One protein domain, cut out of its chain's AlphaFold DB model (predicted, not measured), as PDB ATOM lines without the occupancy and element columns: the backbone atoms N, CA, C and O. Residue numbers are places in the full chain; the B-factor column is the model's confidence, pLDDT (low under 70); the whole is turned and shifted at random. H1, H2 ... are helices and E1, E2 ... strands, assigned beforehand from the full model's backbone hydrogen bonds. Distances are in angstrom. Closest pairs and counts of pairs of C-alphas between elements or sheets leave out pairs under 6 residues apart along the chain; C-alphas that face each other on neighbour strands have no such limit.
ATOM      1  N   VAL A   8     104.990 200.328 214.783       96.38
ATOM      2  CA  VAL A   8     104.040 199.328 214.296       96.38
ATOM      3  C   VAL A   8     104.071 198.089 215.176       96.38
ATOM      4  O   VAL A   8     105.122 197.528 215.464       96.38
ATOM      5  N   LEU A   9     102.884 197.634 215.574       96.94
ATOM      6  CA  LEU A   9     102.691 196.346 216.221       96.94
ATOM      7  C   LEU A   9     102.094 195.375 215.209       96.94
ATOM      8  O   LEU A   9     100.959 195.552 214.764       96.94
ATOM      9  N   PHE A  10     102.846 194.330 214.888       97.94
ATOM     10  CA  PHE A  10     102.322 193.160 214.201       97.94
ATOM     11  C   PHE A  10     101.875 192.144 215.240       97.94
ATOM     12  O   PHE A  10     102.653 191.730 216.100       97.94
ATOM     13  N   MET A  11     100.619 191.723 215.156       97.38
ATOM     14  CA  MET A  11     100.041 190.774 216.098       97.38
ATOM     15  C   MET A  11      99.330 189.649 215.362       97.38
ATOM     16  O   MET A  11      98.651 189.877 214.363       97.38
ATOM     17  N   GLU A  12      99.461 188.433 215.883       97.12
ATOM     18  CA  GLU A  12      98.689 187.287 215.416       97.12
ATOM     19  C   GLU A  12      97.806 186.747 216.545       97.12
ATOM     20  O   GLU A  12      98.275 186.510 217.658       97.12
ATOM     21  N   CYS A  13      96.519 186.555 216.252       96.56
ATOM     22  CA  CYS A  13      95.551 185.985 217.184       96.56
ATOM     23  C   CYS A  13      95.290 184.512 216.846       96.56
ATOM     24  O   CYS A  13      95.109 184.160 215.675       96.56
ATOM     25  N   LYS A  14      95.273 183.644 217.863       95.06
ATOM     26  CA  LYS A  14      94.957 182.216 217.738       95.06
ATOM     27  C   LYS A  14      93.920 181.792 218.764       95.06
ATOM     28  O   LYS A  14      94.141 181.871 219.967       95.06
ATOM     29  N   TRP A  15      92.810 181.248 218.288       93.62
ATOM     30  CA  TRP A  15      91.791 180.696 219.169       93.62
ATOM     31  C   TRP A  15      92.216 179.315 219.682       93.62
ATOM     32  O   TRP A  15      92.053 178.308 218.999       93.62
ATOM     33  N   GLY A  16      92.832 179.270 220.863       94.06
ATOM     34  CA  GLY A  16      93.295 178.025 221.478       94.06
ATOM     35  C   GLY A  16      94.374 178.221 222.540       94.06
ATOM     36  O   GLY A  16      94.725 179.349 222.894       94.06
ATOM     37  N   THR A  17      94.892 177.103 223.046       96.56
ATOM     38  CA  THR A  17      96.026 177.081 223.976       96.56
ATOM     39  C   THR A  17      97.323 176.931 223.197       96.56
ATOM     40  O   THR A  17      97.469 175.993 222.413       96.56
ATOM     41  N   LEU A  18      98.277 177.826 223.434       97.62
ATOM     42  CA  LEU A  18      99.593 177.780 222.808       97.62
ATOM     43  C   LEU A  18     100.676 177.475 223.834       97.62
ATOM     44  O   LEU A  18     100.761 178.097 224.894       97.62
ATOM     45  N   SER A  19     101.555 176.547 223.470       97.94
ATOM     46  CA  SER A  19     102.839 176.379 224.140       97.94
ATOM     47  C   SER A  19     103.812 177.502 223.780       97.94
ATOM     48  O   SER A  19     103.668 178.173 222.751       97.94
ATOM     49  N   LEU A  20     104.869 177.652 224.578       97.88
ATOM     50  CA  LEU A  20     106.001 178.520 224.255       97.88
ATOM     51  C   LEU A  20     106.565 178.230 222.854       97.88
ATOM     52  O   LEU A  20     106.743 179.149 222.058       97.88
ATOM     53  N   LYS A  21     106.801 176.950 222.526       98.31
ATOM     54  CA  LYS A  21     107.366 176.532 221.231       98.31
ATOM     55  C   LYS A  21     106.458 176.921 220.062       98.31
ATOM     56  O   LYS A  21     106.942 177.455 219.068       98.31
ATOM     57  N   GLN A  22     105.149 176.685 220.186       98.38
ATOM     58  CA  GLN A  22     104.178 177.094 219.164       98.38
ATOM     59  C   GLN A  22     104.142 178.617 219.008       98.38
ATOM     60  O   GLN A  22     104.149 179.113 217.885       98.38
ATOM     61  N   SER A  23     104.160 179.348 220.124       98.31
ATOM     62  CA  SER A  23     104.144 180.813 220.122       98.31
ATOM     63  C   SER A  23     105.368 181.386 219.407       98.31
ATOM     64  O   SER A  23     105.223 182.244 218.541       98.31
ATOM     65  N   LEU A  24     106.564 180.862 219.695       98.38
ATOM     66  CA  LEU A  24     107.800 181.259 219.014       98.38
ATOM     67  C   LEU A  24     107.741 180.967 217.509       98.38
ATOM     68  O   LEU A  24     108.067 181.836 216.706       98.38
ATOM     69  N   ALA A  25     107.264 179.785 217.112       98.44
ATOM     70  CA  ALA A  25     107.132 179.435 215.698       98.44
ATOM     71  C   ALA A  25     106.147 180.353 214.945       98.44
ATOM     72  O   ALA A  25     106.369 180.675 213.778       98.44
ATOM     73  N   ILE A  26     105.065 180.781 215.601       98.31
ATOM     74  CA  ILE A  26     104.107 181.746 215.042       98.31
ATOM     75  C   ILE A  26     104.757 183.125 214.902       98.31
ATOM     76  O   ILE A  26     104.662 183.732 213.838       98.31
ATOM     77  N   LEU A  27     105.460 183.596 215.934       98.44
ATOM     78  CA  LEU A  27     106.125 184.900 215.931       98.44
ATOM     79  C   LEU A  27     107.217 184.998 214.856       98.44
ATOM     80  O   LEU A  27     107.311 186.022 214.185       98.44
ATOM     81  N   GLU A  28     107.992 183.937 214.620       98.12
ATOM     82  CA  GLU A  28     108.978 183.921 213.528       98.12
ATOM     83  C   GLU A  28     108.311 184.005 212.148       98.12
ATOM     84  O   GLU A  28     108.720 184.794 211.296       98.12
ATOM     85  N   LYS A  29     107.203 183.284 211.937       98.44
ATOM     86  CA  LYS A  29     106.405 183.428 210.707       98.44
ATOM     87  C   LYS A  29     105.800 184.828 210.577       98.44
ATOM     88  O   LYS A  29     105.669 185.339 209.466       98.44
ATOM     89  N   LEU A  30     105.419 185.452 211.691       98.19
ATOM     90  CA  LEU A  30     104.876 186.808 211.710       98.19
ATOM     91  C   LEU A  30     105.920 187.849 211.294       98.19
ATOM     92  O   LEU A  30     105.586 188.731 210.506       98.19
ATOM     93  N   LYS A  31     107.177 187.707 211.730       97.31
ATOM     94  CA  LYS A  31     108.295 188.557 211.279       97.31
ATOM     95  C   LYS A  31     108.504 188.483 209.768       97.31
ATOM     96  O   LYS A  31     108.622 189.516 209.116       97.31
ATOM     97  N   VAL A  32     108.463 187.279 209.193       97.88
ATOM     98  CA  VAL A  32     108.544 187.106 207.733       97.88
ATOM     99  C   VAL A  32     107.378 187.817 207.035       97.88
ATOM    100  O   VAL A  32     107.597 188.571 206.089       97.88
ATOM    101  N   LYS A  33     106.144 187.652 207.535       97.25
ATOM    102  CA  LYS A  33     104.950 188.327 206.989       97.25
ATOM    103  C   LYS A  33     105.036 189.858 207.080       97.25
ATOM    104  O   LYS A  33     104.659 190.543 206.133       97.25
ATOM    105  N   ALA A  34     105.568 190.398 208.176       96.50
ATOM    106  CA  ALA A  34     105.750 191.839 208.364       96.50
ATOM    107  C   ALA A  34     106.690 192.469 207.318       96.50
ATOM    108  O   ALA A  34     106.509 193.626 206.931       96.50
ATOM    109  N   GLY A  35     107.641 191.694 206.783       96.00
ATOM    110  CA  GLY A  35     108.538 192.135 205.711       96.00
ATOM    111  C   GLY A  35     107.828 192.541 204.410       96.00
ATOM    112  O   GLY A  35     108.373 193.343 203.645       96.00
ATOM    113  N   PHE A  36     106.609 192.045 204.177       96.31
ATOM    114  CA  PHE A  36     105.790 192.386 203.006       96.31
ATOM    115  C   PHE A  36     104.958 193.661 203.193       96.31
ATOM    116  O   PHE A  36     104.382 194.169 202.233       96.31
ATOM    117  N   VAL A  37     104.904 194.216 204.406       95.81
ATOM    118  CA  VAL A  37     104.198 195.472 204.670       95.81
ATOM    119  C   VAL A  37     105.120 196.641 204.332       95.81
ATOM    120  O   VAL A  37     106.186 196.798 204.927       95.81
ATOM    121  N   ASN A  38     104.720 197.473 203.366       94.25
ATOM    122  CA  ASN A  38     105.556 198.568 202.851       94.25
ATOM    123  C   ASN A  38     105.514 199.853 203.692       94.25
ATOM    124  O   ASN A  38     106.379 200.713 203.529       94.25
ATOM    125  N   TRP A  39     104.557 199.986 204.611       93.12
ATOM    126  CA  TRP A  39     104.414 201.174 205.456       93.12
ATOM    127  C   TRP A  39     105.711 201.466 206.230       93.12
ATOM    128  O   TRP A  39     106.192 200.600 206.962       93.12
ATOM    129  N   ASN A  40     106.304 202.649 206.022       91.19
ATOM    130  CA  ASN A  40     107.565 203.110 206.630       91.19
ATOM    131  C   ASN A  40     108.704 202.064 206.653       91.19
ATOM    132  O   ASN A  40     109.501 202.008 207.595       91.19
ATOM    133  N   LYS A  41     108.795 201.208 205.626       89.69
ATOM    134  CA  LYS A  41     109.804 200.140 205.564       89.69
ATOM    135  C   LYS A  41     111.223 200.717 205.652       89.69
ATOM    136  O   LYS A  41     111.558 201.673 204.959       89.69
ATOM    137  N   GLY A  42     112.032 200.157 206.552       90.50
ATOM    138  CA  GLY A  42     113.389 200.631 206.857       90.50
ATOM    139  C   GLY A  42     113.474 201.837 207.805       90.50
ATOM    140  O   GLY A  42     114.573 202.184 208.218       90.50
ATOM    141  N   LYS A  43     112.347 202.469 208.169       93.19
ATOM    142  CA  LYS A  43     112.301 203.636 209.076       93.19
ATOM    143  C   LYS A  43     111.403 203.446 210.302       93.19
ATOM    144  O   LYS A  43     111.384 204.320 211.164       93.19
ATOM    145  N   ARG A  44     110.621 202.367 210.343       94.88
ATOM    146  CA  ARG A  44     109.674 202.051 211.418       94.88
ATOM    147  C   ARG A  44     110.320 201.254 212.542       94.88
ATOM    148  O   ARG A  44     111.256 200.492 212.302       94.88
ATOM    149  N   ILE A  45     109.739 201.366 213.727       95.44
ATOM    150  CA  ILE A  45     110.065 200.527 214.878       95.44
ATOM    151  C   ILE A  45     109.031 199.400 214.933       95.44
ATOM    152  O   ILE A  45     107.823 199.644 214.931       95.44
ATOM    153  N   GLU A  46     109.505 198.154 214.920       96.69
ATOM    154  CA  GLU A  46     108.646 196.972 214.843       96.69
ATOM    155  C   GLU A  46     108.510 196.271 216.192       96.69
ATOM    156  O   GLU A  46     109.490 195.835 216.795       96.69
ATOM    157  N   PHE A  47     107.264 196.076 216.610       97.50
ATOM    158  CA  PHE A  47     106.889 195.235 217.735       97.50
ATOM    159  C   PHE A  47     106.132 194.012 217.230       97.50
ATOM    160  O   PHE A  47     105.353 194.084 216.277       97.50
ATOM    161  N   PHE A  48     106.329 192.886 217.909       98.25
ATOM    162  CA  PHE A  48     105.687 191.624 217.566       98.25
ATOM    163  C   PHE A  48     104.923 191.082 218.757       98.25
ATOM    164  O   PHE A  48     105.423 191.087 219.885       98.25
ATOM    165  N   GLY A  49     103.718 190.588 218.498       97.81
ATOM    166  CA  GLY A  49     102.869 190.061 219.545       97.81
ATOM    167  C   GLY A  49     102.026 188.868 219.151       97.81
ATOM    168  O   GLY A  49     101.812 188.567 217.975       97.81
ATOM    169  N   ILE A  50     101.535 188.189 220.179       97.81
ATOM    170  CA  ILE A  50     100.648 187.044 220.048       97.81
ATOM    171  C   ILE A  50      99.514 187.135 221.066       97.81
ATOM    172  O   ILE A  50      99.734 187.439 222.241       97.81
ATOM    173  N   ALA A  51      98.304 186.863 220.587       97.00
ATOM    174  CA  ALA A  51      97.100 186.759 221.394       97.00
ATOM    175  C   ALA A  51      96.526 185.342 221.278       97.00
ATOM    176  O   ALA A  51      96.451 184.798 220.173       97.00
ATOM    177  N   ALA A  52      96.118 184.733 222.391       96.50
ATOM    178  CA  ALA A  52      95.423 183.447 222.351       96.50
ATOM    179  C   ALA A  52      94.417 183.265 223.493       96.50
ATOM    180  O   ALA A  52      94.301 184.119 224.367       96.50
ATOM    181  N   LYS A  53      93.698 182.135 223.524       94.88
ATOM    182  CA  LYS A  53      92.847 181.803 224.681       94.88
ATOM    183  C   LYS A  53      93.706 181.628 225.934       94.88
ATOM    184  O   LYS A  53      93.415 182.219 226.966       94.88
ATOM    185  N   LYS A  54      94.790 180.857 225.814       95.81
ATOM    186  CA  LYS A  54      95.771 180.619 226.877       95.81
ATOM    187  C   LYS A  54      97.165 180.492 226.283       95.81
ATOM    188  O   LYS A  54      97.338 179.832 225.259       95.81
ATOM    189  N   ILE A  55      98.167 181.062 226.943       96.44
ATOM    190  CA  ILE A  55      99.567 180.916 226.530       96.44
ATOM    191  C   ILE A  55     100.392 180.404 227.710       96.44
ATOM    192  O   ILE A  55     100.388 180.993 228.792       96.44
ATOM    193  N   THR A  56     101.138 179.319 227.509       95.94
ATOM    194  CA  THR A  56     102.157 178.872 228.470       95.94
ATOM    195  C   THR A  56     103.519 179.476 228.114       95.94
ATOM    196  O   THR A  56     103.824 179.727 226.951       95.94
ATOM    197  N   GLY A  57     104.348 179.775 229.121       95.25
ATOM    198  CA  GLY A  57     105.656 180.414 228.901       95.25
ATOM    199  C   GLY A  57     105.615 181.931 228.656       95.25
ATOM    200  O   GLY A  57     106.588 182.502 228.169       95.25
ATOM    201  N   LYS A  58     104.527 182.622 229.038       93.94
ATOM    202  CA  LYS A  58     104.358 184.085 228.865       93.94
ATOM    203  C   LYS A  58     105.538 184.908 229.378       93.94
ATOM    204  O   LYS A  58     105.933 185.875 228.738       93.94
ATOM    205  N   LYS A  59     106.106 184.530 230.531       95.50
ATOM    206  CA  LYS A  59     107.255 185.229 231.126       95.50
ATOM    207  C   LYS A  59     108.470 185.210 230.196       95.50
ATOM    208  O   LYS A  59     109.142 186.224 230.070       95.50
ATOM    209  N   GLU A  60     108.735 184.092 229.527       97.62
ATOM    210  CA  GLU A  60     109.859 183.976 228.595       97.62
ATOM    211  C   GLU A  60     109.619 184.759 227.306       97.62
ATOM    212  O   GLU A  60     110.521 185.446 226.833       97.62
ATOM    213  N   LEU A  61     108.392 184.725 226.779       97.50
ATOM    214  CA  LEU A  61     108.010 185.537 225.621       97.50
ATOM    215  C   LEU A  61     108.156 187.040 225.916       97.50
ATOM    216  O   LEU A  61     108.769 187.758 225.132       97.50
ATOM    217  N   LYS A  62     107.683 187.501 227.083       96.69
ATOM    218  CA  LYS A  62     107.839 188.898 227.522       96.69
ATOM    219  C   LYS A  62     109.308 189.285 227.715       96.69
ATOM    220  O   LYS A  62     109.711 190.347 227.260       96.69
ATOM    221  N   LYS A  63     110.133 188.412 228.314       97.81
ATOM    222  CA  LYS A  63     111.593 188.626 228.438       97.81
ATOM    223  C   LYS A  63     112.290 188.780 227.081       97.81
ATOM    224  O   LYS A  63     113.306 189.455 227.004       97.81
ATOM    225  N   LYS A  64     111.753 188.167 226.023       97.19
ATOM    226  CA  LYS A  64     112.241 188.306 224.639       97.19
ATOM    227  C   LYS A  64     111.711 189.559 223.923       97.19
ATOM    228  O   LYS A  64     112.014 189.736 222.749       97.19
ATOM    229  N   GLY A  65     110.931 190.408 224.598       97.19
ATOM    230  CA  GLY A  65     110.392 191.654 224.044       97.19
ATOM    231  C   GLY A  65     109.076 191.503 223.277       97.19
ATOM    232  O   GLY A  65     108.640 192.453 222.633       97.19
ATOM    233  N   PHE A  66     108.424 190.335 223.327       98.06
ATOM    234  CA  PHE A  66     107.142 190.138 222.650       98.06
ATOM    235  C   PHE A  66     105.966 190.690 223.460       98.06
ATOM    236  O   PHE A  66     105.898 190.533 224.683       98.06
ATOM    237  N   VAL A  67     104.985 191.253 222.753       97.00
ATOM    238  CA  VAL A  67     103.676 191.602 223.314       97.00
ATOM    239  C   VAL A  67     102.850 190.321 223.441       97.00
ATOM    240  O   VAL A  67     102.627 189.613 222.464       97.00
ATOM    241  N   VAL A  68     102.403 189.987 224.649       96.69
ATOM    242  CA  VAL A  68     101.705 188.719 224.913       96.69
ATOM    243  C   VAL A  68     100.385 188.996 225.600       96.69
ATOM    244  O   VAL A  68     100.370 189.615 226.667       96.69
ATOM    245  N   PHE A  69      99.312 188.480 225.014       94.44
ATOM    246  CA  PHE A  69      97.959 188.606 225.529       94.44
ATOM    247  C   PHE A  69      97.282 187.234 225.587       94.44
ATOM    248  O   PHE A  69      97.385 186.445 224.645       94.44
ATOM    249  N   ASP A  70      96.589 186.930 226.680       91.88
ATOM    250  CA  ASP A  70      95.706 185.773 226.733       91.88
ATOM    251  C   ASP A  70      94.406 186.048 227.484       91.88
ATOM    252  O   ASP A  70      94.371 186.844 228.417       91.88
ATOM    253  N   LEU A  71      93.332 185.398 227.032       86.81
ATOM    254  CA  LEU A  71      91.970 185.602 227.539       86.81
ATOM    255  C   LEU A  71      91.729 184.944 228.902       86.81
ATOM    256  O   LEU A  71      90.868 185.398 229.639       86.81
ATOM    257  N   ASP A  72      92.501 183.912 229.255       77.81
ATOM    258  CA  ASP A  72      92.476 183.272 230.586       77.81
ATOM    259  C   ASP A  72      92.846 184.250 231.730       77.81
ATOM    260  O   ASP A  72      92.728 183.902 232.898       77.81
ATOM    261  N   ASN A  73      93.337 185.448 231.394       58.03
ATOM    262  CA  ASN A  73      93.801 186.484 232.314       58.03
ATOM    263  C   ASN A  73      93.006 187.806 232.186       58.03
ATOM    264  O   ASN A  73      93.525 188.849 232.597       58.03
ATOM    265  N   LEU A  74      91.814 187.778 231.575       55.41
ATOM    266  CA  LEU A  74      90.924 188.941 231.484       55.41
ATOM    267  C   LEU A  74      89.948 189.023 232.660       55.41
ATOM    268  O   LEU A  74      89.472 187.951 233.096       55.41
TER     269      LEU A  74
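AT A GLANCE: This is residues 8 to 74 of the 74 residues of an uncharacterized protein of Methanosarcinales archaeon (UniProt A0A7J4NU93). A twisted sheet of three parallel strands, E1, E2 and E3, makes a long wall, with the two helices H1 and H2 over one face as a second layer and the other face bare. E1 and E2 run side by side for their whole length and each bends sharply, H1 crosses them slantwise, and the short E3 and the short H2 sit toward the other edge of the sheet. The printed part has 67 residues with two named helices and three named strands, in the order E1, H1, E2, H2, E3 along the chain, and the sheet's order is E1, E2, E3. The class is mixed, helices and strands, and the whole is compact, with a radius of gyration of the C-alphas of 12.2 A, though elongated in outline, with spans of 35 by 22 by 21 A.

HOW THE PARTS SIT: Begin with the inner strand E2, residues 45 to 55, and look to its two sides. On one edge is E1, residues 8 to 18, parallel to it at 16 degrees; the C-alphas of Met 11 and Gly 49 face each other at 4.5 A. Look there for N 10 and O 47 at 2.9 A and N 49 and O 10 at 2.9 A, both within hydrogen-bond range. E1 bends by 95 degrees at residue 15 and E2 by 98 degrees at residue 52, and beyond these bends N 18 and O 54 are still within hydrogen-bond range, at 2.9 A. The other edge strand is E3, residues 67 to 70, parallel to E2 at 18 degrees, with N 67 and O 48 at 2.9 A and N 52 and O 69 at 3.1 A within hydrogen-bond range. Now move off the sheet to H1, residues 20 to 34, which is on the sheet at a height over the sheet of 8.7 A. It lies over E1 and E2 and runs slantwise to the strands, at 38 degrees to E2 on the local plane. Its closest C-alphas to E2 are those of Leu 27 and Phe 48, 6.9 A apart. E1, H1 and E2 form a strand-helix-strand unit, two parallel neighbour strands with a helix between them in the chain, and its crossover is right-handed. H2, residues 58 to 63, is on the sheet at a height over the sheet of 9.1 A. It lies only just over E2, with 3 of its 6 C-alphas falling on E2 and 2 on E3, and it runs along the strands, at 0 degrees to E2 on the local plane. The closest C-alphas of H2 and E3 are those of Lys 58 and Val 68, 6.6 A apart. E2, H2 and E3 form a second such unit, also right-handed. H1, with residues 20 to 24 alone, touches H2; the closest C-alphas, of Leu 20 and Lys 58, are 7.4 A apart. The two helices run the same way at a steep tilt of 54 degrees. In H1 and H2 every O i to N i+4 pair is within hydrogen-bond range.

IN THESE COORDINATES: Find C-alpha 45 at (110.065, 200.527, 214.878), where E2 begins; from there it runs 25.1 A to C-alpha 55. Find C-alpha 8 at (104.040, 199.328, 214.296), where E1 begins its 23.6 A to C-alpha 18. H1 runs 20.7 A from C-alpha 20 to C-alpha 34, and H2 runs from Lys 58 to Lys 63. E3 runs from Val 67 to C-alpha 70 at (95.706, 185.773, 226.733).

THE WHOLE: The two C-alphas farthest apart, those of Gly 42 and Asp 72, are 36.1 A from each other. The printed part runs from residue 8 to residue 74, the chain's last, and has no cut. The links E1 to H1, E2 to H2 and H2 to E3 are tight; H1 to E2, with 10 residues between them, is a short link. The mean pLDDT of the printed part is 94.7, and residues 73 to 74 are under 70.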